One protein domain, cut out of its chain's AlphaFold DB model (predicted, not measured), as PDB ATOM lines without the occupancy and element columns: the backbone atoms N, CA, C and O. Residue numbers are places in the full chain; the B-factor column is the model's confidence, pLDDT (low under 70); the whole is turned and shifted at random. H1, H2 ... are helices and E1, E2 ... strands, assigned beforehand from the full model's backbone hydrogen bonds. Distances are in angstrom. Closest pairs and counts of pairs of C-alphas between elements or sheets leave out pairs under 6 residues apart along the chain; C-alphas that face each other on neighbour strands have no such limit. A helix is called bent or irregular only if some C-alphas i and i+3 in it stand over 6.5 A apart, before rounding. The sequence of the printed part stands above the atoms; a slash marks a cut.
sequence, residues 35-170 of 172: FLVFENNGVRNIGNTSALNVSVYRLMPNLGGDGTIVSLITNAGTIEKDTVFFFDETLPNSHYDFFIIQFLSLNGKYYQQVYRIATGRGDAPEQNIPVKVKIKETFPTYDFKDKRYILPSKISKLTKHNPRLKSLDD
ATOM      1  N   PHE A  35     -53.508 -73.923  14.722       88.88
ATOM      2  CA  PHE A  35     -52.508 -74.779  15.337       88.88
ATOM      3  C   PHE A  35     -52.906 -76.221  15.073       88.88
ATOM      4  O   PHE A  35     -53.934 -76.684  15.560       88.88
ATOM      5  N   LEU A  36     -52.095 -76.916  14.284       90.88
ATOM      6  CA  LEU A  36     -52.354 -78.294  13.910       90.88
ATOM      7  C   LEU A  36     -51.500 -79.221  14.773       90.88
ATOM      8  O   LEU A  36     -50.391 -78.853  15.160       90.88
ATOM      9  N   VAL A  37     -52.013 -80.402  15.094       89.12
ATOM     10  CA  VAL A  37     -51.333 -81.448  15.867       89.12
ATOM     11  C   VAL A  37     -51.529 -82.782  15.167       89.12
ATOM     12  O   VAL A  37     -52.633 -83.086  14.726       89.12
ATOM     13  N   PHE A  38     -50.461 -83.567  15.052       86.50
ATOM     14  CA  PHE A  38     -50.575 -84.954  14.623       86.50
ATOM     15  C   PHE A  38     -51.254 -85.788  15.711       86.50
ATOM     16  O   PHE A  38     -50.801 -85.828  16.852       86.50
ATOM     17  N   GLU A  39     -52.321 -86.479  15.330       80.62
ATOM     18  CA  GLU A  39     -52.918 -87.567  16.100       80.62
ATOM     19  C   GLU A  39     -52.615 -88.902  15.395       80.62
ATOM     20  O   GLU A  39     -52.229 -88.912  14.225       80.62
ATOM     21  N   ASN A  40     -52.778 -90.032  16.096       72.31
ATOM     22  CA  ASN A  40     -52.331 -91.374  15.671       72.31
ATOM     23  C   ASN A  40     -52.558 -91.720  14.186       72.31
ATOM     24  O   ASN A  40     -51.728 -92.409  13.602       72.31
ATOM     25  N   ASN A  41     -53.659 -91.265  13.581       80.75
ATOM     26  CA  ASN A  41     -53.906 -91.431  12.147       80.75
ATOM     27  C   ASN A  41     -54.498 -90.170  11.495       80.75
ATOM     28  O   ASN A  41     -55.372 -90.257  10.632       80.75
ATOM     29  N   GLY A  42     -54.069 -88.986  11.928       86.56
ATOM     30  CA  GLY A  42     -54.642 -87.754  11.408       86.56
ATOM     31  C   GLY A  42     -53.931 -86.477  11.821       86.56
ATOM     32  O   GLY A  42     -52.915 -86.480  12.515       86.56
ATOM     33  N   VAL A  43     -54.507 -85.362  11.392       90.06
ATOM     34  CA  VAL A  43     -54.126 -84.021  11.821       90.06
ATOM     35  C   VAL A  43     -55.346 -83.358  12.433       90.06
ATOM     36  O   VAL A  43     -56.351 -83.140  11.757       90.06
ATOM     37  N   ARG A  44     -55.246 -83.005  13.710       91.88
ATOM     38  CA  ARG A  44     -56.261 -82.244  14.425       91.88
ATOM     39  C   ARG A  44     -55.914 -80.771  14.447       91.88
ATOM     40  O   ARG A  44     -54.771 -80.401  14.702       91.88
ATOM     41  N   ASN A  45     -56.910 -79.918  14.263       91.88
ATOM     42  CA  ASN A  45     -56.764 -78.498  14.532       91.88
ATOM     43  C   ASN A  45     -57.187 -78.179  15.968       91.88
ATOM     44  O   ASN A  45     -58.368 -78.225  16.294       91.88
ATOM     45  N   ILE A  46     -56.219 -77.832  16.813       89.00
ATOM     46  CA  ILE A  46     -56.442 -77.368  18.194       89.00
ATOM     47  C   ILE A  46     -56.401 -75.834  18.301       89.00
ATOM     48  O   ILE A  46     -56.444 -75.266  19.392       89.00
ATOM     49  N   GLY A  47     -56.227 -75.147  17.170       84.88
ATOM     50  CA  GLY A  47     -56.223 -73.696  17.101       84.88
ATOM     51  C   GLY A  47     -57.627 -73.113  17.219       84.88
ATOM     52  O   GLY A  47     -58.635 -73.764  16.975       84.88
ATOM     53  N   ASN A  48     -57.702 -71.818  17.513       84.00
ATOM     54  CA  ASN A  48     -58.979 -71.111  17.633       84.00
ATOM     55  C   ASN A  48     -59.627 -70.747  16.286       84.00
ATOM     56  O   ASN A  48     -60.608 -70.005  16.258       84.00
ATOM     57  N   THR A  49     -59.081 -71.230  15.173       88.50
ATOM     58  CA  THR A  49     -59.508 -70.873  13.822       88.50
ATOM     59  C   THR A  49     -59.189 -71.990  12.834       88.50
ATOM     60  O   THR A  49     -58.345 -72.837  13.122       88.50
ATOM     61  N   SER A  50     -59.823 -71.972  11.663       88.75
ATOM     62  CA  SER A  50     -59.605 -72.956  10.602       88.75
ATOM     63  C   SER A  50     -58.233 -72.803   9.938       88.75
ATOM     64  O   SER A  50     -57.732 -71.691   9.734       88.75
ATOM     65  N   ALA A  51     -57.642 -73.935   9.566       91.06
ATOM     66  CA  ALA A  51     -56.471 -74.004   8.708       91.06
ATOM     67  C   ALA A  51     -56.916 -74.314   7.274       91.06
ATOM     68  O   ALA A  51     -57.712 -75.221   7.054       91.06
ATOM     69  N   LEU A  52     -56.402 -73.561   6.308       90.25
ATOM     70  CA  LEU A  52     -56.708 -73.692   4.884       90.25
ATOM     71  C   LEU A  52     -55.514 -74.288   4.135       90.25
ATOM     72  O   LEU A  52     -54.367 -74.100   4.546       90.25
ATOM     73  N   ASN A  53     -55.772 -74.937   3.000       87.06
ATOM     74  CA  ASN A  53     -54.769 -75.583   2.146       87.06
ATOM     75  C   ASN A  53     -53.764 -76.435   2.940       87.06
ATOM     76  O   ASN A  53     -52.550 -76.323   2.756       87.06
ATOM     77  N   VAL A  54     -54.272 -77.237   3.873       89.31
ATOM     78  CA  VAL A  54     -53.459 -78.085   4.736       89.31
ATOM     79  C   VAL A  54     -52.863 -79.212   3.904       89.31
ATOM     80  O   VAL A  54     -53.575 -80.051   3.365       89.31
ATOM     81  N   SER A  55     -51.541 -79.235   3.804       88.25
ATOM     82  CA  SER A  55     -50.780 -80.259   3.091       88.25
ATOM     83  C   SER A  55     -49.776 -80.905   4.031       88.25
ATOM     84  O   SER A  55     -49.082 -80.212   4.780       88.25
ATOM     85  N   VAL A  56     -49.702 -82.232   3.991       88.31
ATOM     86  CA  VAL A  56     -48.786 -83.018   4.818       88.31
ATOM     87  C   VAL A  56     -47.712 -83.622   3.932       88.31
ATOM     88  O   VAL A  56     -48.009 -84.341   2.980       88.31
ATOM     89  N   TYR A  57     -46.461 -83.340   4.268       86.00
ATOM     90  CA  TYR A  57     -45.288 -83.827   3.559       86.00
ATOM     91  C   TYR A  57     -44.484 -84.767   4.446       86.00
ATOM     92  O   TYR A  57     -44.398 -84.549   5.652       86.00
ATOM     93  N   ARG A  58     -43.843 -85.763   3.841       84.75
ATOM     94  CA  ARG A  58     -42.839 -86.623   4.470       84.75
ATOM     95  C   ARG A  58     -41.467 -86.274   3.917       84.75
ATOM     96  O   ARG A  58     -41.286 -86.178   2.702       84.75
ATOM     97  N   LEU A  59     -40.520 -86.088   4.821       81.94
ATOM     98  CA  LEU A  59     -39.120 -85.806   4.561       81.94
ATOM     99  C   LEU A  59     -38.318 -87.037   4.965       81.94
ATOM    100  O   LEU A  59     -38.444 -87.513   6.094       81.94
ATOM    101  N   MET A  60     -37.500 -87.532   4.044       78.94
ATOM    102  CA  MET A  60     -36.643 -88.695   4.255       78.94
ATOM    103  C   MET A  60     -35.210 -88.377   3.827       78.94
ATOM    104  O   MET A  60     -35.029 -87.739   2.784       78.94
ATOM    105  N   PRO A  61     -34.187 -88.841   4.563       73.38
ATOM    106  CA  PRO A  61     -32.817 -88.762   4.077       73.38
ATOM    107  C   PRO A  61     -32.669 -89.586   2.790       73.38
ATOM    108  O   PRO A  61     -33.239 -90.674   2.662       73.38
ATOM    109  N   ASN A  62     -31.918 -89.070   1.817       73.94
ATOM    110  CA  ASN A  62     -31.567 -89.834   0.627       73.94
ATOM    111  C   ASN A  62     -30.403 -90.780   0.963       73.94
ATOM    112  O   ASN A  62     -29.257 -90.364   1.011       73.94
ATOM    113  N   LEU A  63     -30.677 -92.063   1.213       71.50
ATOM    114  CA  LEU A  63     -29.618 -93.022   1.576       71.50
ATOM    115  C   LEU A  63     -28.707 -93.408   0.391       71.50
ATOM    116  O   LEU A  63     -27.663 -94.018   0.600       71.50
ATOM    117  N   GLY A  64     -29.101 -93.084  -0.846       68.69
ATOM    118  CA  GLY A  64     -28.368 -93.423  -2.073       68.69
ATOM    119  C   GLY A  64     -27.608 -92.257  -2.717       68.69
ATOM    120  O   GLY A  64     -27.099 -92.416  -3.824       68.69
ATOM    121  N   GLY A  65     -27.563 -91.085  -2.081       66.56
ATOM    122  CA  GLY A  65     -26.892 -89.892  -2.601       66.56
ATOM    123  C   GLY A  65     -27.136 -88.671  -1.717       66.56
ATOM    124  O   GLY A  65     -27.757 -88.774  -0.669       66.56
ATOM    125  N   ASP A  66     -26.688 -87.493  -2.136       63.88
ATOM    126  CA  ASP A  66     -26.857 -86.292  -1.315       63.88
ATOM    127  C   ASP A  66     -28.318 -85.804  -1.272       63.88
ATOM    128  O   ASP A  66     -29.055 -85.856  -2.263       63.88
ATOM    129  N   GLY A  67     -28.723 -85.257  -0.119       67.88
ATOM    130  CA  GLY A  67     -29.955 -84.480   0.041       67.88
ATOM    131  C   GLY A  67     -31.116 -85.202   0.730       67.88
ATOM    132  O   GLY A  67     -30.960 -86.211   1.415       67.88
ATOM    133  N   THR A  68     -32.313 -84.633   0.579       73.38
ATOM    134  CA  THR A  68     -33.527 -85.082   1.273       73.38
ATOM    135  C   THR A  68     -34.671 -85.208   0.284       73.38
ATOM    136  O   THR A  68     -34.946 -84.306  -0.510       73.38
ATOM    137  N   ILE A  69     -35.363 -86.336   0.357       73.69
ATOM    138  CA  ILE A  69     -36.543 -86.624  -0.446       73.69
ATOM    139  C   ILE A  69     -37.751 -86.021   0.263       73.69
ATOM    140  O   ILE A  69     -37.961 -86.276   1.449       73.69
ATOM    141  N   VAL A  70     -38.553 -85.236  -0.458       77.31
ATOM    142  CA  VAL A  70     -39.785 -84.635   0.062       77.31
ATOM    143  C   VAL A  70     -40.968 -85.152  -0.739       77.31
ATOM    144  O   VAL A  70     -41.060 -84.990  -1.949       77.31
ATOM    145  N   SER A  71     -41.900 -85.792  -0.054       78.56
ATOM    146  CA  SER A  71     -43.071 -86.404  -0.678       78.56
ATOM    147  C   SER A  71     -44.340 -85.802  -0.108       78.56
ATOM    148  O   SER A  71     -44.461 -85.664   1.107       78.56
ATOM    149  N   LEU A  72     -45.277 -85.415  -0.976       81.31
ATOM    150  CA  LEU A  72     -46.623 -85.046  -0.544       81.31
ATOM    151  C   LEU A  72     -47.355 -86.335  -0.171       81.31
ATOM    152  O   LEU A  72     -47.503 -87.231  -1.000       81.31
ATOM    153  N   ILE A  73     -47.794 -86.425   1.081       82.25
ATOM    154  CA  ILE A  73     -48.601 -87.545   1.562       82.25
ATOM    155  C   ILE A  73     -50.063 -87.296   1.222       82.25
ATOM    156  O   ILE A  73     -50.716 -88.150   0.631       82.25
ATOM    157  N   THR A  74     -50.564 -86.114   1.577       84.69
ATOM    158  CA  THR A  74     -51.957 -85.738   1.340       84.69
ATOM    159  C   THR A  74     -52.139 -84.224   1.328       84.69
ATOM    160  O   THR A  74     -51.361 -83.480   1.936       84.69
ATOM    161  N   ASN A  75     -53.207 -83.787   0.669       85.62
ATOM    162  CA  ASN A  75     -53.751 -82.445   0.774       85.62
ATOM    163  C   ASN A  75     -55.158 -82.547   1.375       85.62
ATOM    164  O   ASN A  75     -56.101 -82.960   0.708       85.62
ATOM    165  N   ALA A  76     -55.280 -82.173   2.645       83.00
ATOM    166  CA  ALA A  76     -56.522 -82.226   3.406       83.00
ATOM    167  C   ALA A  76     -57.472 -81.054   3.090       83.00
ATOM    168  O   ALA A  76     -58.585 -81.000   3.609       83.00
ATOM    169  N   GLY A  77     -57.041 -80.083   2.277       85.44
ATOM    170  CA  GLY A  77     -57.822 -78.885   1.993       85.44
ATOM    171  C   GLY A  77     -57.994 -78.029   3.246       85.44
ATOM    172  O   GLY A  77     -57.062 -77.343   3.659       85.44
ATOM    173  N   THR A  78     -59.175 -78.050   3.855       90.06
ATOM    174  CA  THR A  78     -59.497 -77.231   5.031       90.06
ATOM    175  C   THR A  78     -59.709 -78.111   6.252       90.06
ATOM    176  O   THR A  78     -60.492 -79.052   6.203       90.06
ATOM    177  N   ILE A  79     -59.067 -77.758   7.366       90.62
ATOM    178  CA  ILE A  79     -59.324 -78.366   8.675       90.62
ATOM    179  C   ILE A  79     -59.901 -77.288   9.588       90.62
ATOM    180  O   ILE A  79     -59.213 -76.339   9.991       90.62
ATOM    181  N   GLU A  80     -61.186 -77.412   9.897       92.25
ATOM    182  CA  GLU A  80     -61.899 -76.486  10.772       92.25
ATOM    183  C   GLU A  80     -61.426 -76.595  12.223       92.25
ATOM    184  O   GLU A  80     -60.779 -77.567  12.620       92.25
ATOM    185  N   LYS A  81     -61.736 -75.577  13.028       90.38
ATOM    186  CA  LYS A  81     -61.435 -75.581  14.463       90.38
ATOM    187  C   LYS A  81     -61.996 -76.842  15.134       90.38
ATOM    188  O   LYS A  81     -63.144 -77.199  14.902       90.38
ATOM    189  N   ASP A  82     -61.191 -77.464  15.994       87.00
ATOM    190  CA  ASP A  82     -61.521 -78.658  16.783       87.00
ATOM    191  C   ASP A  82     -61.874 -79.907  15.957       87.00
ATOM    192  O   ASP A  82     -62.280 -80.924  16.520       87.00
ATOM    193  N   THR A  83     -61.661 -79.869  14.638       90.44
ATOM    194  CA  THR A  83     -61.869 -81.020  13.752       90.44
ATOM    195  C   THR A  83     -60.574 -81.781  13.496       90.44
ATOM    196  O   THR A  83     -59.464 -81.253  13.645       90.44
ATOM    197  N   VAL A  84     -60.734 -83.048  13.116       91.25
ATOM    198  CA  VAL A  84     -59.647 -83.957  12.760       91.25
ATOM    199  C   VAL A  84     -59.803 -84.346  11.300       91.25
ATOM    200  O   VAL A  84     -60.874 -84.778  10.879       91.25
ATOM    201  N   PHE A  85     -58.723 -84.215  10.543       89.88
ATOM    202  CA  PHE A  85     -58.582 -84.869   9.254       89.88
ATOM    203  C   PHE A  85     -57.904 -86.221   9.463       89.88
ATOM    204  O   PHE A  85     -56.828 -86.273  10.059       89.88
ATOM    205  N   PHE A  86     -58.504 -87.295   8.959       87.88
ATOM    206  CA  PHE A  86     -57.921 -88.632   9.017       87.88
ATOM    207  C   PHE A  86     -57.202 -88.956   7.714       87.88
ATOM    208  O   PHE A  86     -57.691 -88.637   6.635       87.88
ATOM    209  N   PHE A  87     -56.039 -89.595   7.817       84.94
ATOM    210  CA  PHE A  87     -55.358 -90.122   6.644       84.94
ATOM    211  C   PHE A  87     -56.073 -91.383   6.149       84.94
ATOM    212  O   PHE A  87     -56.393 -92.266   6.948       84.94
ATOM    213  N   ASP A  88     -56.270 -91.481   4.832       77.38
ATOM    214  CA  ASP A  88     -56.827 -92.680   4.189       77.38
ATOM    215  C   ASP A  88     -55.891 -93.892   4.331       77.38
ATOM    216  O   ASP A  88     -56.334 -95.036   4.408       77.38
ATOM    217  N   GLU A  89     -54.584 -93.635   4.398       74.00
ATOM    218  CA  GLU A  89     -53.536 -94.636   4.581       74.00
ATOM    219  C   GLU A  89     -52.792 -94.377   5.895       74.00
ATOM    220  O   GLU A  89     -52.506 -93.231   6.251       74.00
ATOM    221  N   THR A  90     -52.424 -95.449   6.603       70.00
ATOM    222  CA  THR A  90     -51.553 -95.341   7.777       70.00
ATOM    223  C   THR A  90     -50.231 -94.701   7.386       70.00
ATOM    224  O   THR A  90     -49.562 -95.169   6.459       70.00
ATOM    225  N   LEU A  91     -49.830 -93.661   8.117       72.06
ATOM    226  CA  LEU A  91     -48.546 -93.015   7.882       72.06
ATOM    227  C   LEU A  91     -47.389 -94.017   8.030       72.06
ATOM    228  O   LEU A  91     -47.411 -94.875   8.917       72.06
ATOM    229  N   PRO A  92     -46.356 -93.913   7.183       64.38
ATOM    230  CA  PRO A  92     -45.174 -94.747   7.309       64.38
ATOM    231  C   PRO A  92     -44.438 -94.462   8.629       64.38
ATOM    232  O   PRO A  92     -44.189 -93.311   8.977       64.38
ATOM    233  N   ASN A  93     -44.053 -95.530   9.335       65.12
ATOM    234  CA  ASN A  93     -43.396 -95.490  10.649       65.12
ATOM    235  C   ASN A  93     -41.876 -95.721  10.550       65.12
ATOM    236  O   ASN A  93     -41.338 -96.590  11.235       65.12
ATOM    237  N   SER A  94     -41.168 -95.003   9.673       62.97
ATOM    238  CA  SER A  94     -39.701 -95.107   9.637       62.97
ATOM    239  C   SER A  94     -39.059 -94.155  10.649       62.97
ATOM    240  O   SER A  94     -39.446 -92.994  10.773       62.97
ATOM    241  N   HIS A  95     -38.050 -94.651  11.369       66.12
ATOM    242  CA  HIS A  95     -37.353 -93.919  12.433       66.12
ATOM    243  C   HIS A  95     -36.577 -92.684  11.940       66.12
ATOM    244  O   HIS A  95     -36.173 -91.845  12.738       66.12
ATOM    245  N   TYR A  96     -36.371 -92.537  10.634       66.94
ATOM    246  CA  TYR A  96     -35.664 -91.386  10.061       66.94
ATOM    247  C   TYR A  96     -36.607 -90.363   9.423       66.94
ATOM    248  O   TYR A  96     -36.153 -89.385   8.826       66.94
ATOM    249  N   ASP A  97     -37.915 -90.585   9.534       74.44
ATOM    250  CA  ASP A  97     -38.904 -89.764   8.864       74.44
ATOM    251  C   ASP A  97     -39.266 -88.532   9.689       74.44
ATOM    252  O   ASP A  97     -39.569 -88.598  10.885       74.44
ATOM    253  N   PHE A  98     -39.328 -87.400   8.998       84.56
ATOM    254  CA  PHE A  98     -39.923 -86.179   9.517       84.56
ATOM    255  C   PHE A  98     -41.160 -85.854   8.699       84.56
ATOM    256  O   PHE A  98     -41.182 -86.037   7.484       84.56
ATOM    257  N   PHE A  99     -42.180 -85.313   9.349       87.00
ATOM    258  CA  PHE A  99     -43.378 -84.840   8.676       87.00
ATOM    259  C   PHE A  99     -43.470 -83.330   8.789       87.00
ATOM    260  O   PHE A  99     -43.133 -82.745   9.818       87.00
ATOM    261  N   ILE A 100     -43.926 -82.680   7.725       88.88
ATOM    262  CA  ILE A 100     -44.219 -81.252   7.727       88.88
ATOM    263  C   ILE A 100     -45.690 -81.055   7.418       88.88
ATOM    264  O   ILE A 100     -46.160 -81.464   6.361       88.88
ATOM    265  N   ILE A 101     -46.393 -80.366   8.312       91.00
ATOM    266  CA  ILE A 101     -47.715 -79.822   8.022       91.00
ATOM    267  C   ILE A 101     -47.524 -78.387   7.551       91.00
ATOM    268  O   ILE A 101     -47.012 -77.548   8.296       91.00
ATOM    269  N   GLN A 102     -47.936 -78.104   6.323       90.88
ATOM    270  CA  GLN A 102     -47.982 -76.765   5.758       90.88
ATOM    271  C   GLN A 102     -49.433 -76.320   5.635       90.88
ATOM    272  O   GLN A 102     -50.261 -77.066   5.127       90.88
ATOM    273  N   PHE A 103     -49.738 -75.103   6.068       91.75
ATOM    274  CA  PHE A 103     -51.096 -74.575   5.996       91.75
ATOM    275  C   PHE A 103     -51.115 -73.052   5.911       91.75
ATOM    276  O   PHE A 103     -50.182 -72.362   6.334       91.75
ATOM    277  N   LEU A 104     -52.212 -72.527   5.381       89.75
ATOM    278  CA  LEU A 104     -52.568 -71.119   5.392       89.75
ATOM    279  C   LEU A 104     -53.510 -70.856   6.571       89.75
ATOM    280  O   LEU A 104     -54.543 -71.501   6.712       89.75
ATOM    281  N   SER A 105     -53.172 -69.892   7.420       88.25
ATOM    282  CA  SER A 105     -54.066 -69.459   8.499       88.25
ATOM    283  C   SER A 105     -54.964 -68.308   8.040       88.25
ATOM    284  O   SER A 105     -54.574 -67.543   7.156       88.25
ATOM    285  N   LEU A 106     -56.108 -68.088   8.701       84.81
ATOM    286  CA  LEU A 106     -57.023 -66.975   8.375       84.81
ATOM    287  C   LEU A 106     -56.405 -65.574   8.522       84.81
ATOM    288  O   LEU A 106     -56.953 -64.592   8.032       84.81
ATOM    289  N   ASN A 107     -55.235 -65.453   9.150       82.38
ATOM    290  CA  ASN A 107     -54.453 -64.216   9.147       82.38
ATOM    291  C   ASN A 107     -53.677 -63.958   7.830       82.38
ATOM    292  O   ASN A 107     -52.870 -63.022   7.778       82.38
ATOM    293  N   GLY A 108     -53.878 -64.788   6.799       81.88
ATOM    294  CA  GLY A 108     -53.297 -64.653   5.460       81.88
ATOM    295  C   GLY A 108     -51.833 -65.085   5.350       81.88
ATOM    296  O   GLY A 108     -51.162 -64.744   4.376       81.88
ATOM    297  N   LYS A 109     -51.291 -65.782   6.355       87.69
ATOM    298  CA  LYS A 109     -49.886 -66.212   6.382       87.69
ATOM    299  C   LYS A 109     -49.776 -67.729   6.298       87.69
ATOM    300  O   LYS A 109     -50.563 -68.447   6.913       87.69
ATOM    301  N   TYR A 110     -48.741 -68.184   5.597       88.81
ATOM    302  CA  TYR A 110     -48.349 -69.586   5.573       88.81
ATOM    303  C   TYR A 110     -47.516 -69.950   6.796       88.81
ATOM    304  O   TYR A 110     -46.645 -69.187   7.235       88.81
ATOM    305  N   TYR A 111     -47.784 -71.141   7.308       90.25
ATOM    306  CA  TYR A 111     -47.093 -71.736   8.434       90.25
ATOM    307  C   TYR A 111     -46.645 -73.150   8.094       90.25
ATOM    308  O   TYR A 111     -47.282 -73.845   7.302       90.25
ATOM    309  N   GLN A 112     -45.547 -73.557   8.720       90.44
ATOM    310  CA  GLN A 112     -45.057 -74.925   8.714       90.44
ATOM    311  C   GLN A 112     -44.877 -75.410  10.153       90.44
ATOM    312  O   GLN A 112     -44.407 -74.665  11.019       90.44
ATOM    313  N   GLN A 113     -45.253 -76.660  10.401       89.06
ATOM    314  CA  GLN A 113     -44.980 -77.388  11.636       89.06
ATOM    315  C   GLN A 113     -44.238 -78.665  11.295       89.06
ATOM    316  O   GLN A 113     -44.699 -79.437  10.461       89.06
ATOM    317  N   VAL A 114     -43.099 -78.876  11.947       87.44
ATOM    318  CA  VAL A 114     -42.339 -80.121  11.833       87.44
ATOM    319  C   VAL A 114     -42.792 -81.064  12.936       87.44
ATOM    320  O   VAL A 114     -42.865 -80.663  14.100       87.44
ATOM    321  N   TYR A 115     -43.061 -82.303  12.560       86.06
ATOM    322  CA  TYR A 115     -43.361 -83.416  13.438       86.06
ATOM    323  C   TYR A 115     -42.307 -84.501  13.254       86.06
ATOM    324  O   TYR A 115     -41.989 -84.887  12.129       86.06
ATOM    325  N   ARG A 116     -41.752 -84.975  14.365       81.69
ATOM    326  CA  ARG A 116     -40.803 -86.084  14.404       81.69
ATOM    327  C   ARG A 116     -41.492 -87.261  15.081       81.69
ATOM    328  O   ARG A 116     -41.946 -87.132  16.218       81.69
ATOM    329  N   ILE A 117     -41.557 -88.392  14.382       74.94
ATOM    330  CA  ILE A 117     -42.064 -89.639  14.962       74.94
ATOM    331  C   ILE A 117     -41.065 -90.146  16.010       74.94
ATOM    332  O   ILE A 117     -39.853 -89.987  15.857       74.94
ATOM    333  N   ALA A 118     -41.582 -90.757  17.076       68.56
ATOM    334  CA  ALA A 118     -40.775 -91.443  18.076       68.56
ATOM    335  C   ALA A 118     -39.906 -92.540  17.438       68.56
ATOM    336  O   ALA A 118     -40.393 -93.410  16.712       68.56
ATOM    337  N   THR A 119     -38.609 -92.517  17.732       65.69
ATOM    338  CA  THR A 119     -37.630 -93.414  17.112       65.69
ATOM    339  C   THR A 119     -37.410 -94.732  17.858       65.69
ATOM    340  O   THR A 119     -36.717 -95.605  17.347       65.69
ATOM    341  N   GLY A 120     -38.035 -94.939  19.023       62.25
ATOM    342  CA  GLY A 120     -37.890 -96.178  19.788       62.25
ATOM    343  C   GLY A 120     -38.477 -96.122  21.201       62.25
ATOM    344  O   GLY A 120     -39.266 -95.239  21.534       62.25
ATOM    345  N   ARG A 121     -38.098 -97.095  22.047       52.81
ATOM    346  CA  ARG A 121     -38.541 -97.175  23.450       52.81
ATOM    347  C   ARG A 121     -38.007 -95.985  24.251       52.81
ATOM    348  O   ARG A 121     -36.817 -95.925  24.533       52.81
ATOM    349  N   GLY A 122     -38.918 -95.109  24.671       61.53
ATOM    350  CA  GLY A 122     -38.636 -93.976  25.557       61.53
ATOM    351  C   GLY A 122     -38.653 -92.612  24.869       61.53
ATOM    352  O   GLY A 122     -38.739 -91.607  25.568       61.53
ATOM    353  N   ASP A 123     -38.653 -92.566  23.533       65.06
ATOM    354  CA  ASP A 123     -38.810 -91.314  22.793       65.06
ATOM    355  C   ASP A 123     -40.290 -90.949  22.666       65.06
ATOM    356  O   ASP A 123     -41.120 -91.772  22.271       65.06
ATOM    357  N   ALA A 124     -40.622 -89.698  22.975       67.31
ATOM    358  CA  ALA A 124     -41.938 -89.149  22.690       67.31
ATOM    359  C   ALA A 124     -41.959 -88.567  21.267       67.31
ATOM    360  O   ALA A 124     -40.965 -87.980  20.829       67.31
ATOM    361  N   PRO A 125     -43.077 -88.688  20.535       73.62
ATOM    362  CA  PRO A 125     -43.253 -87.914  19.320       73.62
ATOM    363  C   PRO A 125     -43.216 -86.422  19.665       73.62
ATOM    364  O   PRO A 125     -43.821 -85.976  20.641       73.62
ATOM    365  N   GLU A 126     -42.508 -85.641  18.856       78.38
ATOM    366  CA  GLU A 126     -42.336 -84.213  19.101       78.38
ATOM    367  C   GLU A 126     -42.862 -83.387  17.937       78.38
ATOM    368  O   GLU A 126     -42.507 -83.611  16.777       78.38
ATOM    369  N   GLN A 127     -43.646 -82.358  18.262       82.38
ATOM    370  CA  GLN A 127     -44.138 -81.400  17.286       82.38
ATOM    371  C   GLN A 127     -43.727 -79.973  17.626       82.38
ATOM    372  O   GLN A 127     -43.907 -79.495  18.746       82.38
ATOM    373  N   ASN A 128     -43.225 -79.256  16.623       82.94
ATOM    374  CA  ASN A 128     -42.912 -77.843  16.759       82.94
ATOM    375  C   ASN A 128     -44.173 -76.973  16.703       82.94
ATOM    376  O   ASN A 128     -45.157 -77.268  16.013       82.94
ATOM    377  N   ILE A 129     -44.090 -75.816  17.360       85.25
ATOM    378  CA  ILE A 129     -45.056 -74.735  17.164       85.25
ATOM    379  C   ILE A 129     -45.051 -74.257  15.698       85.25
ATOM    380  O   ILE A 129     -44.009 -74.311  15.042       85.25
ATOM    381  N   PRO A 130     -46.175 -73.734  15.173       87.12
ATOM    382  CA  PRO A 130     -46.221 -73.246  13.801       87.12
ATOM    383  C   PRO A 130     -45.285 -72.062  13.583       87.12
ATOM    384  O   PRO A 130     -45.451 -71.005  14.211       87.12
ATOM    385  N   VAL A 131     -44.350 -72.231  12.647       87.06
ATOM    386  CA  VAL A 131     -43.383 -71.219  12.215       87.06
ATOM    387  C   VAL A 131     -43.879 -70.580  10.927       87.06
ATOM    388  O   VAL A 131     -44.259 -71.268   9.982       87.06
ATOM    389  N   LYS A 132     -43.896 -69.247  10.885       87.19
ATOM    390  CA  LYS A 132     -44.290 -68.500   9.688       87.19
ATOM    391  C   LYS A 132     -43.237 -68.683   8.595       87.19
ATOM    392  O   LYS A 132     -42.063 -68.416   8.843       87.19
ATOM    393  N   VAL A 133     -43.676 -68.999   7.381       84.06
ATOM    394  CA  VAL A 133     -42.808 -69.114   6.198       84.06
ATOM    395  C   VAL A 133     -43.246 -68.167   5.084       84.06
ATOM    396  O   VAL A 133     -44.387 -67.695   5.056       84.06
ATOM    397  N   LYS A 134     -42.327 -67.816   4.177       80.19
ATOM    398  CA  LYS A 134     -42.676 -67.043   2.975       80.19
ATOM    399  C   LYS A 134     -43.284 -67.977   1.929       80.19
ATOM    400  O   LYS A 134     -42.883 -69.126   1.836       80.19
ATOM    401  N   ILE A 135     -44.168 -67.462   1.074       77.31
ATOM    402  CA  ILE A 135     -44.786 -68.243  -0.019       77.31
ATOM    403  C   ILE A 135     -43.723 -68.872  -0.937       77.31
ATOM    404  O   ILE A 135     -43.828 -70.017  -1.331       77.31
ATOM    405  N   LYS A 136     -42.622 -68.172  -1.223       76.19
ATOM    406  CA  LYS A 136     -41.516 -68.738  -2.021       76.19
ATOM    407  C   LYS A 136     -40.747 -69.891  -1.346       76.19
ATOM    408  O   LYS A 136     -39.874 -70.480  -1.969       76.19
ATOM    409  N   GLU A 137     -40.987 -70.124  -0.057       76.00
ATOM    410  CA  GLU A 137     -40.378 -71.181   0.763       76.00
ATOM    411  C   GLU A 137     -41.386 -72.308   1.062       76.00
ATOM    412  O   GLU A 137     -41.045 -73.254   1.769       76.00
ATOM    413  N   THR A 138     -42.621 -72.219   0.547       76.44
ATOM    414  CA  THR A 138     -43.619 -73.283   0.694       76.44
ATOM    415  C   THR A 138     -43.359 -74.413  -0.287       76.44
ATOM    416  O   THR A 138     -42.970 -74.173  -1.431       76.44
ATOM    417  N   PHE A 139     -43.641 -75.644   0.133       77.00
ATOM    418  CA  PHE A 139     -43.652 -76.782  -0.776       77.00
ATOM    419  C   PHE A 139     -44.834 -76.679  -1.751       77.00
ATOM    420  O   PHE A 139     -45.883 -76.143  -1.372       77.00
ATOM    421  N   PRO A 140     -44.684 -77.173  -2.992       70.00
ATOM    422  CA  PRO A 140     -45.775 -77.205  -3.958       70.00
ATOM    423  C   PRO A 140     -46.935 -78.061  -3.436       70.00
ATOM    424  O   PRO A 140     -46.728 -79.148  -2.899       70.00
ATOM    425  N   THR A 141     -48.160 -77.563  -3.596       58.97
ATOM    426  CA  THR A 141     -49.407 -78.203  -3.134       58.97
ATOM    427  C   THR A 141     -50.143 -78.957  -4.250       58.97
ATOM    428  O   THR A 141     -51.307 -79.314  -4.078       58.97
ATOM    429  N   TYR A 142     -49.498 -79.160  -5.406       50.44
ATOM    430  CA  TYR A 142     -50.093 -79.816  -6.574       50.44
ATOM    431  C   TYR A 142     -50.105 -81.343  -6.430       50.44
ATOM    432  O   TYR A 142     -49.167 -81.930  -5.894       50.44
ATOM    433  N   ASP A 143     -51.170 -81.960  -6.941       41.41
ATOM    434  CA  ASP A 143     -51.380 -83.407  -6.978       41.41
ATOM    435  C   ASP A 143     -50.390 -84.050  -7.965       41.41
ATOM    436  O   ASP A 143     -50.511 -83.911  -9.186       41.41
ATOM    437  N   PHE A 144     -49.335 -84.677  -7.448       46.34
ATOM    438  CA  PHE A 144     -48.356 -85.373  -8.276       46.34
ATOM    439  C   PHE A 144     -48.786 -86.830  -8.477       46.34
ATOM    440  O   PHE A 144     -48.947 -87.576  -7.513       46.34
ATOM    441  N   LYS A 145     -48.847 -87.274  -9.741       38.56
ATOM    442  CA  LYS A 145     -48.932 -88.707 -10.088       38.56
ATOM    443  C   LYS A 145     -47.709 -89.505  -9.613       38.56
ATOM    444  O   LYS A 145     -47.814 -90.713  -9.434       38.56
ATOM    445  N   ASP A 146     -46.579 -88.834  -9.390       43.94
ATOM    446  CA  ASP A 146     -45.383 -89.411  -8.780       43.94
ATOM    447  C   ASP A 146     -45.101 -88.716  -7.440       43.94
ATOM    448  O   ASP A 146     -44.630 -87.580  -7.384       43.94
ATOM    449  N   LYS A 147     -45.460 -89.381  -6.335       50.56
ATOM    450  CA  LYS A 147     -45.491 -88.796  -4.981       50.56
ATOM    451  C   LYS A 147     -44.102 -88.446  -4.417       50.56
ATOM    452  O   LYS A 147     -44.019 -87.943  -3.300       50.56
ATOM    453  N   ARG A 148     -43.002 -88.720  -5.130       48.34
ATOM    454  CA  ARG A 148     -41.625 -88.521  -4.644       48.34
ATOM    455  C   ARG A 148     -40.968 -87.355  -5.375       48.34
ATOM    456  O   ARG A 148     -40.452 -87.520  -6.474       48.34
ATOM    457  N   TYR A 149     -40.934 -86.181  -4.750       49.06
ATOM    458  CA  TYR A 149     -40.136 -85.068  -5.252       49.06
ATOM    459  C   TYR A 149     -38.786 -85.054  -4.527       49.06
ATOM    460  O   TYR A 149     -38.694 -84.817  -3.324       49.06
ATOM    461  N   ILE A 150     -37.699 -85.325  -5.243       48.69
ATOM    462  CA  ILE A 150     -36.362 -85.111  -4.681       48.69
ATOM    463  C   ILE A 150     -36.096 -83.611  -4.787       48.69
ATOM    464  O   ILE A 150     -35.966 -83.087  -5.892       48.69
ATOM    465  N   LEU A 151     -36.058 -82.895  -3.659       49.47
ATOM    466  CA  LEU A 151     -35.634 -81.498  -3.686       49.47
ATOM    467  C   LEU A 151     -34.139 -81.467  -4.029       49.47
ATOM    468  O   LEU A 151     -33.341 -82.026  -3.277       49.47
ATOM    469  N   PRO A 152     -33.724 -80.785  -5.111       36.94
ATOM    470  CA  PRO A 152     -32.335 -80.799  -5.571       36.94
ATOM    471  C   PRO A 152     -31.381 -79.967  -4.696       36.94
ATOM    472  O   PRO A 152     -30.254 -79.687  -5.093       36.94
ATOM    473  N   SER A 153     -31.796 -79.527  -3.508       40.88
ATOM    474  CA  SER A 153     -30.970 -78.675  -2.655       40.88
ATOM    475  C   SER A 153     -31.208 -78.967  -1.183       40.88
ATOM    476  O   SER A 153     -32.361 -79.014  -0.753       40.88
ATOM    477  N   LYS A 154     -30.106 -79.081  -0.428       51.19
ATOM    478  CA  LYS A 154     -30.048 -79.185   1.038       51.19
ATOM    479  C   LYS A 154     -31.172 -78.403   1.708       51.19
ATOM    480  O   LYS A 154     -31.344 -77.206   1.438       51.19
ATOM    481  N   ILE A 155     -31.867 -79.042   2.649       56.81
ATOM    482  CA  ILE A 155     -32.974 -78.423   3.384       56.81
ATOM    483  C   ILE A 155     -32.523 -77.252   4.262       56.81
ATOM    484  O   ILE A 155     -33.374 -76.589   4.836       56.81
ATOM    485  N   SER A 156     -31.220 -76.955   4.330       52.50
ATOM    486  CA  SER A 156     -30.552 -75.750   4.854       52.50
ATOM    487  C   SER A 156     -31.439 -74.540   5.217       52.50
ATOM    488  O   SER A 156     -31.337 -74.013   6.326       52.50
ATOM    489  N   LYS A 157     -32.330 -74.078   4.323       54.78
ATOM    490  CA  LYS A 157     -33.291 -72.992   4.603       54.78
ATOM    491  C   LYS A 157     -34.382 -73.387   5.605       54.78
ATOM    492  O   LYS A 157     -34.641 -72.619   6.528       54.78
ATOM    493  N   LEU A 158     -34.994 -74.562   5.469       59.06
ATOM    494  CA  LEU A 158     -35.860 -75.127   6.504       59.06
ATOM    495  C   LEU A 158     -35.073 -75.440   7.775       59.06
ATOM    496  O   LEU A 158     -35.586 -75.161   8.851       59.06
ATOM    497  N   THR A 159     -33.828 -75.913   7.676       58.59
ATOM    498  CA  THR A 159     -32.951 -76.169   8.830       58.59
ATOM    499  C   THR A 159     -32.670 -74.891   9.635       58.59
ATOM    500  O   THR A 159     -32.627 -74.920  10.864       58.59
ATOM    501  N   LYS A 160     -32.566 -73.728   8.972       61.12
ATOM    502  CA  LYS A 160     -32.440 -72.412   9.630       61.12
ATOM    503  C   LYS A 160     -33.667 -72.049  10.472       61.12
ATOM    504  O   LYS A 160     -33.527 -71.415  11.514       61.12
ATOM    505  N   HIS A 161     -34.860 -72.417  10.010       58.72
ATOM    506  CA  HIS A 161     -36.128 -72.122  10.687       58.72
ATOM    507  C   HIS A 161     -36.574 -73.233  11.645       58.72
ATOM    508  O   HIS A 161     -37.333 -72.979  12.575       58.72
ATOM    509  N   ASN A 162     -36.071 -74.445  11.434       61.56
ATOM    510  CA  ASN A 162     -36.334 -75.642  12.209       61.56
ATOM    511  C   ASN A 162     -34.997 -76.357  12.445       61.56
ATOM    512  O   ASN A 162     -34.674 -77.304  11.727       61.56
ATOM    513  N   PRO A 163     -34.215 -75.946  13.461       64.00
ATOM    514  CA  PRO A 163     -32.891 -76.514  13.734       64.00
ATOM    515  C   PRO A 163     -32.913 -78.026  14.002       64.00
ATOM    516  O   PRO A 163     -31.876 -78.674  13.924       64.00
ATOM    517  N   ARG A 164     -34.090 -78.599  14.272       65.50
ATOM    518  CA  ARG A 164     -34.315 -80.040  14.446       65.50
ATOM    519  C   ARG A 164     -34.193 -80.845  13.151       65.50
ATOM    520  O   ARG A 164     -33.953 -82.038  13.221       65.50
ATOM    521  N   LEU A 165     -34.311 -80.203  11.987       61.25
ATOM    522  CA  LEU A 165     -34.079 -80.844  10.689       61.25
ATOM    523  C   LEU A 165     -32.580 -81.031  10.390       61.25
ATOM    524  O   LEU A 165     -32.248 -81.606   9.362       61.25
ATOM    525  N   LYS A 166     -31.666 -80.574  11.267       61.84
ATOM    526  CA  LYS A 166     -30.214 -80.751  11.076       61.84
ATOM    527  C   LYS A 166     -29.815 -82.220  10.934       61.84
ATOM    528  O   LYS A 166     -28.926 -82.509  10.149       61.84
ATOM    529  N   SER A 167     -30.504 -83.131  11.623       60.69
ATOM    530  CA  SER A 167     -30.246 -84.575  11.532       60.69
ATOM    531  C   SER A 167     -30.609 -85.189  10.175       60.69
ATOM    532  O   SER A 167     -30.303 -86.349   9.939       60.69
ATOM    533  N   LEU A 168     -31.298 -84.455   9.291       57.69
ATOM    534  CA  LEU A 168     -31.537 -84.885   7.909       57.69
ATOM    535  C   LEU A 168     -30.405 -84.477   6.958       57.69
ATOM    536  O   LEU A 168     -30.266 -85.090   5.904       57.69
ATOM    537  N   ASP A 169     -29.638 -83.438   7.304       53.81
ATOM    538  CA  ASP A 169     -28.500 -82.958   6.508       53.81
ATOM    539  C   ASP A 169     -27.187 -83.693   6.884       53.81
ATOM    540  O   ASP A 169     -26.236 -83.639   6.107       53.81
ATOM    541  N   ASP A 170     -27.139 -84.379   8.037       52.97
ATOM    542  CA  ASP A 170     -25.991 -85.154   8.544       52.97
ATOM    543  C   ASP A 170     -26.494 -86.501   9.125       52.97
ATOM    544  O   ASP A 170     -26.898 -86.554  10.288       52.97
TER     545      ASP A 170
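Overview. This is residues 35 to 170 of the 172 residues of an uncharacterized protein of Lactococcus lactis (UniProt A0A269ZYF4). Look first for a strongly twisted sheet of six strands, with a small sheet of three strands, E1, E2 and E5, face to face with part of it, the strands of the two crossed: a lopsided sandwich. At the other end of the large sheet, two short helices, H1 and H2, fold back on each other, H2 beside the hairpin end of E3 and E4. The printed part has 136 residues, with nine named strands followed by two named helices, and is mostly strand. The large sheet runs E8, E7, E6, E3, E4, E9, antiparallel from E7 to E9; the small one, E1, E2, E5, is antiparallel. The whole is compact, with a radius of gyration of the C-alphas of 14.2 A, and rounded, spanning 41 by 37 by 30 A.

Along the chain. Find C-alpha 51 at (-56.471, -74.004, 8.708); E3 runs from there to 61, 28.3 A, and bends by 54 degrees at residue 54. E4, residues 68 to 79, covers 27.7 A and bends by 60 degrees at 76. E6 is residues 98 to 105, 21.9 A; E7 is 110 to 116, 20.2 A; E8 is 131 to 133 and E9 148 to 151. For the small sheet, start at C-alpha 36, (-52.354, -78.294, 13.910): E1 is 36 to 39, E2 42 to 45, E5 84 to 86. H1 is 156 to 161; H2 is 163 to 169, ending at C-alpha 169, (-28.500, -82.958, 6.508).

Arrangement. In the hairpin E3 and E4, find N 53 and O 77 at 2.8 A. Beside E3, E6 has N 100 and O 57 at 2.8 A; the hairpin E6 and E7 has N 101 and O 113 at 2.9 A. E9 and E4 are antiparallel neighbours, with N 70 and O 149 within hydrogen-bond range at 2.9 A, while E8 and E7 meet only at a point. The two sheets' facing parts are 9.5 A centre to centre, their strands at 46 degrees. In the small sheet, N 37 and O 44 of the hairpin E1 and E2 are 2.8 A apart; E2 and E5 are antiparallel neighbours, with N 43 and O 85 within hydrogen-bond range at 2.8 A. H2 is on the large sheet at a height of 8.6 A, only just over E6 with 3 C-alphas; H1 only grazes that sheet. The helical hairpin H1 and H2 touch, closest at the C-alphas of Thr 159 and Leu 165, 5.2 A, at a shallow tilt of 18 degrees, opposite ways. In H1 every O i to N i+4 pair is within hydrogen-bond range; in H2 0 of 3 are, against 3 of 4 O i to N i+3 pairs. H2 is irregular, but only just: C-alphas 164 and 167 are 6.8 A apart.

Size, cuts and confidence. The C-alphas farthest apart, of Asn 48 and Gly 64, are 42.7 A apart. The printed part has no cut. The long links are E5 to E6, E7 to E8 and E8 to E9. Mean pLDDT of the printed part is 74.9; look for values under 70 at residues 64 to 67, 92 to 96, 118 to 124 and 141 to 170.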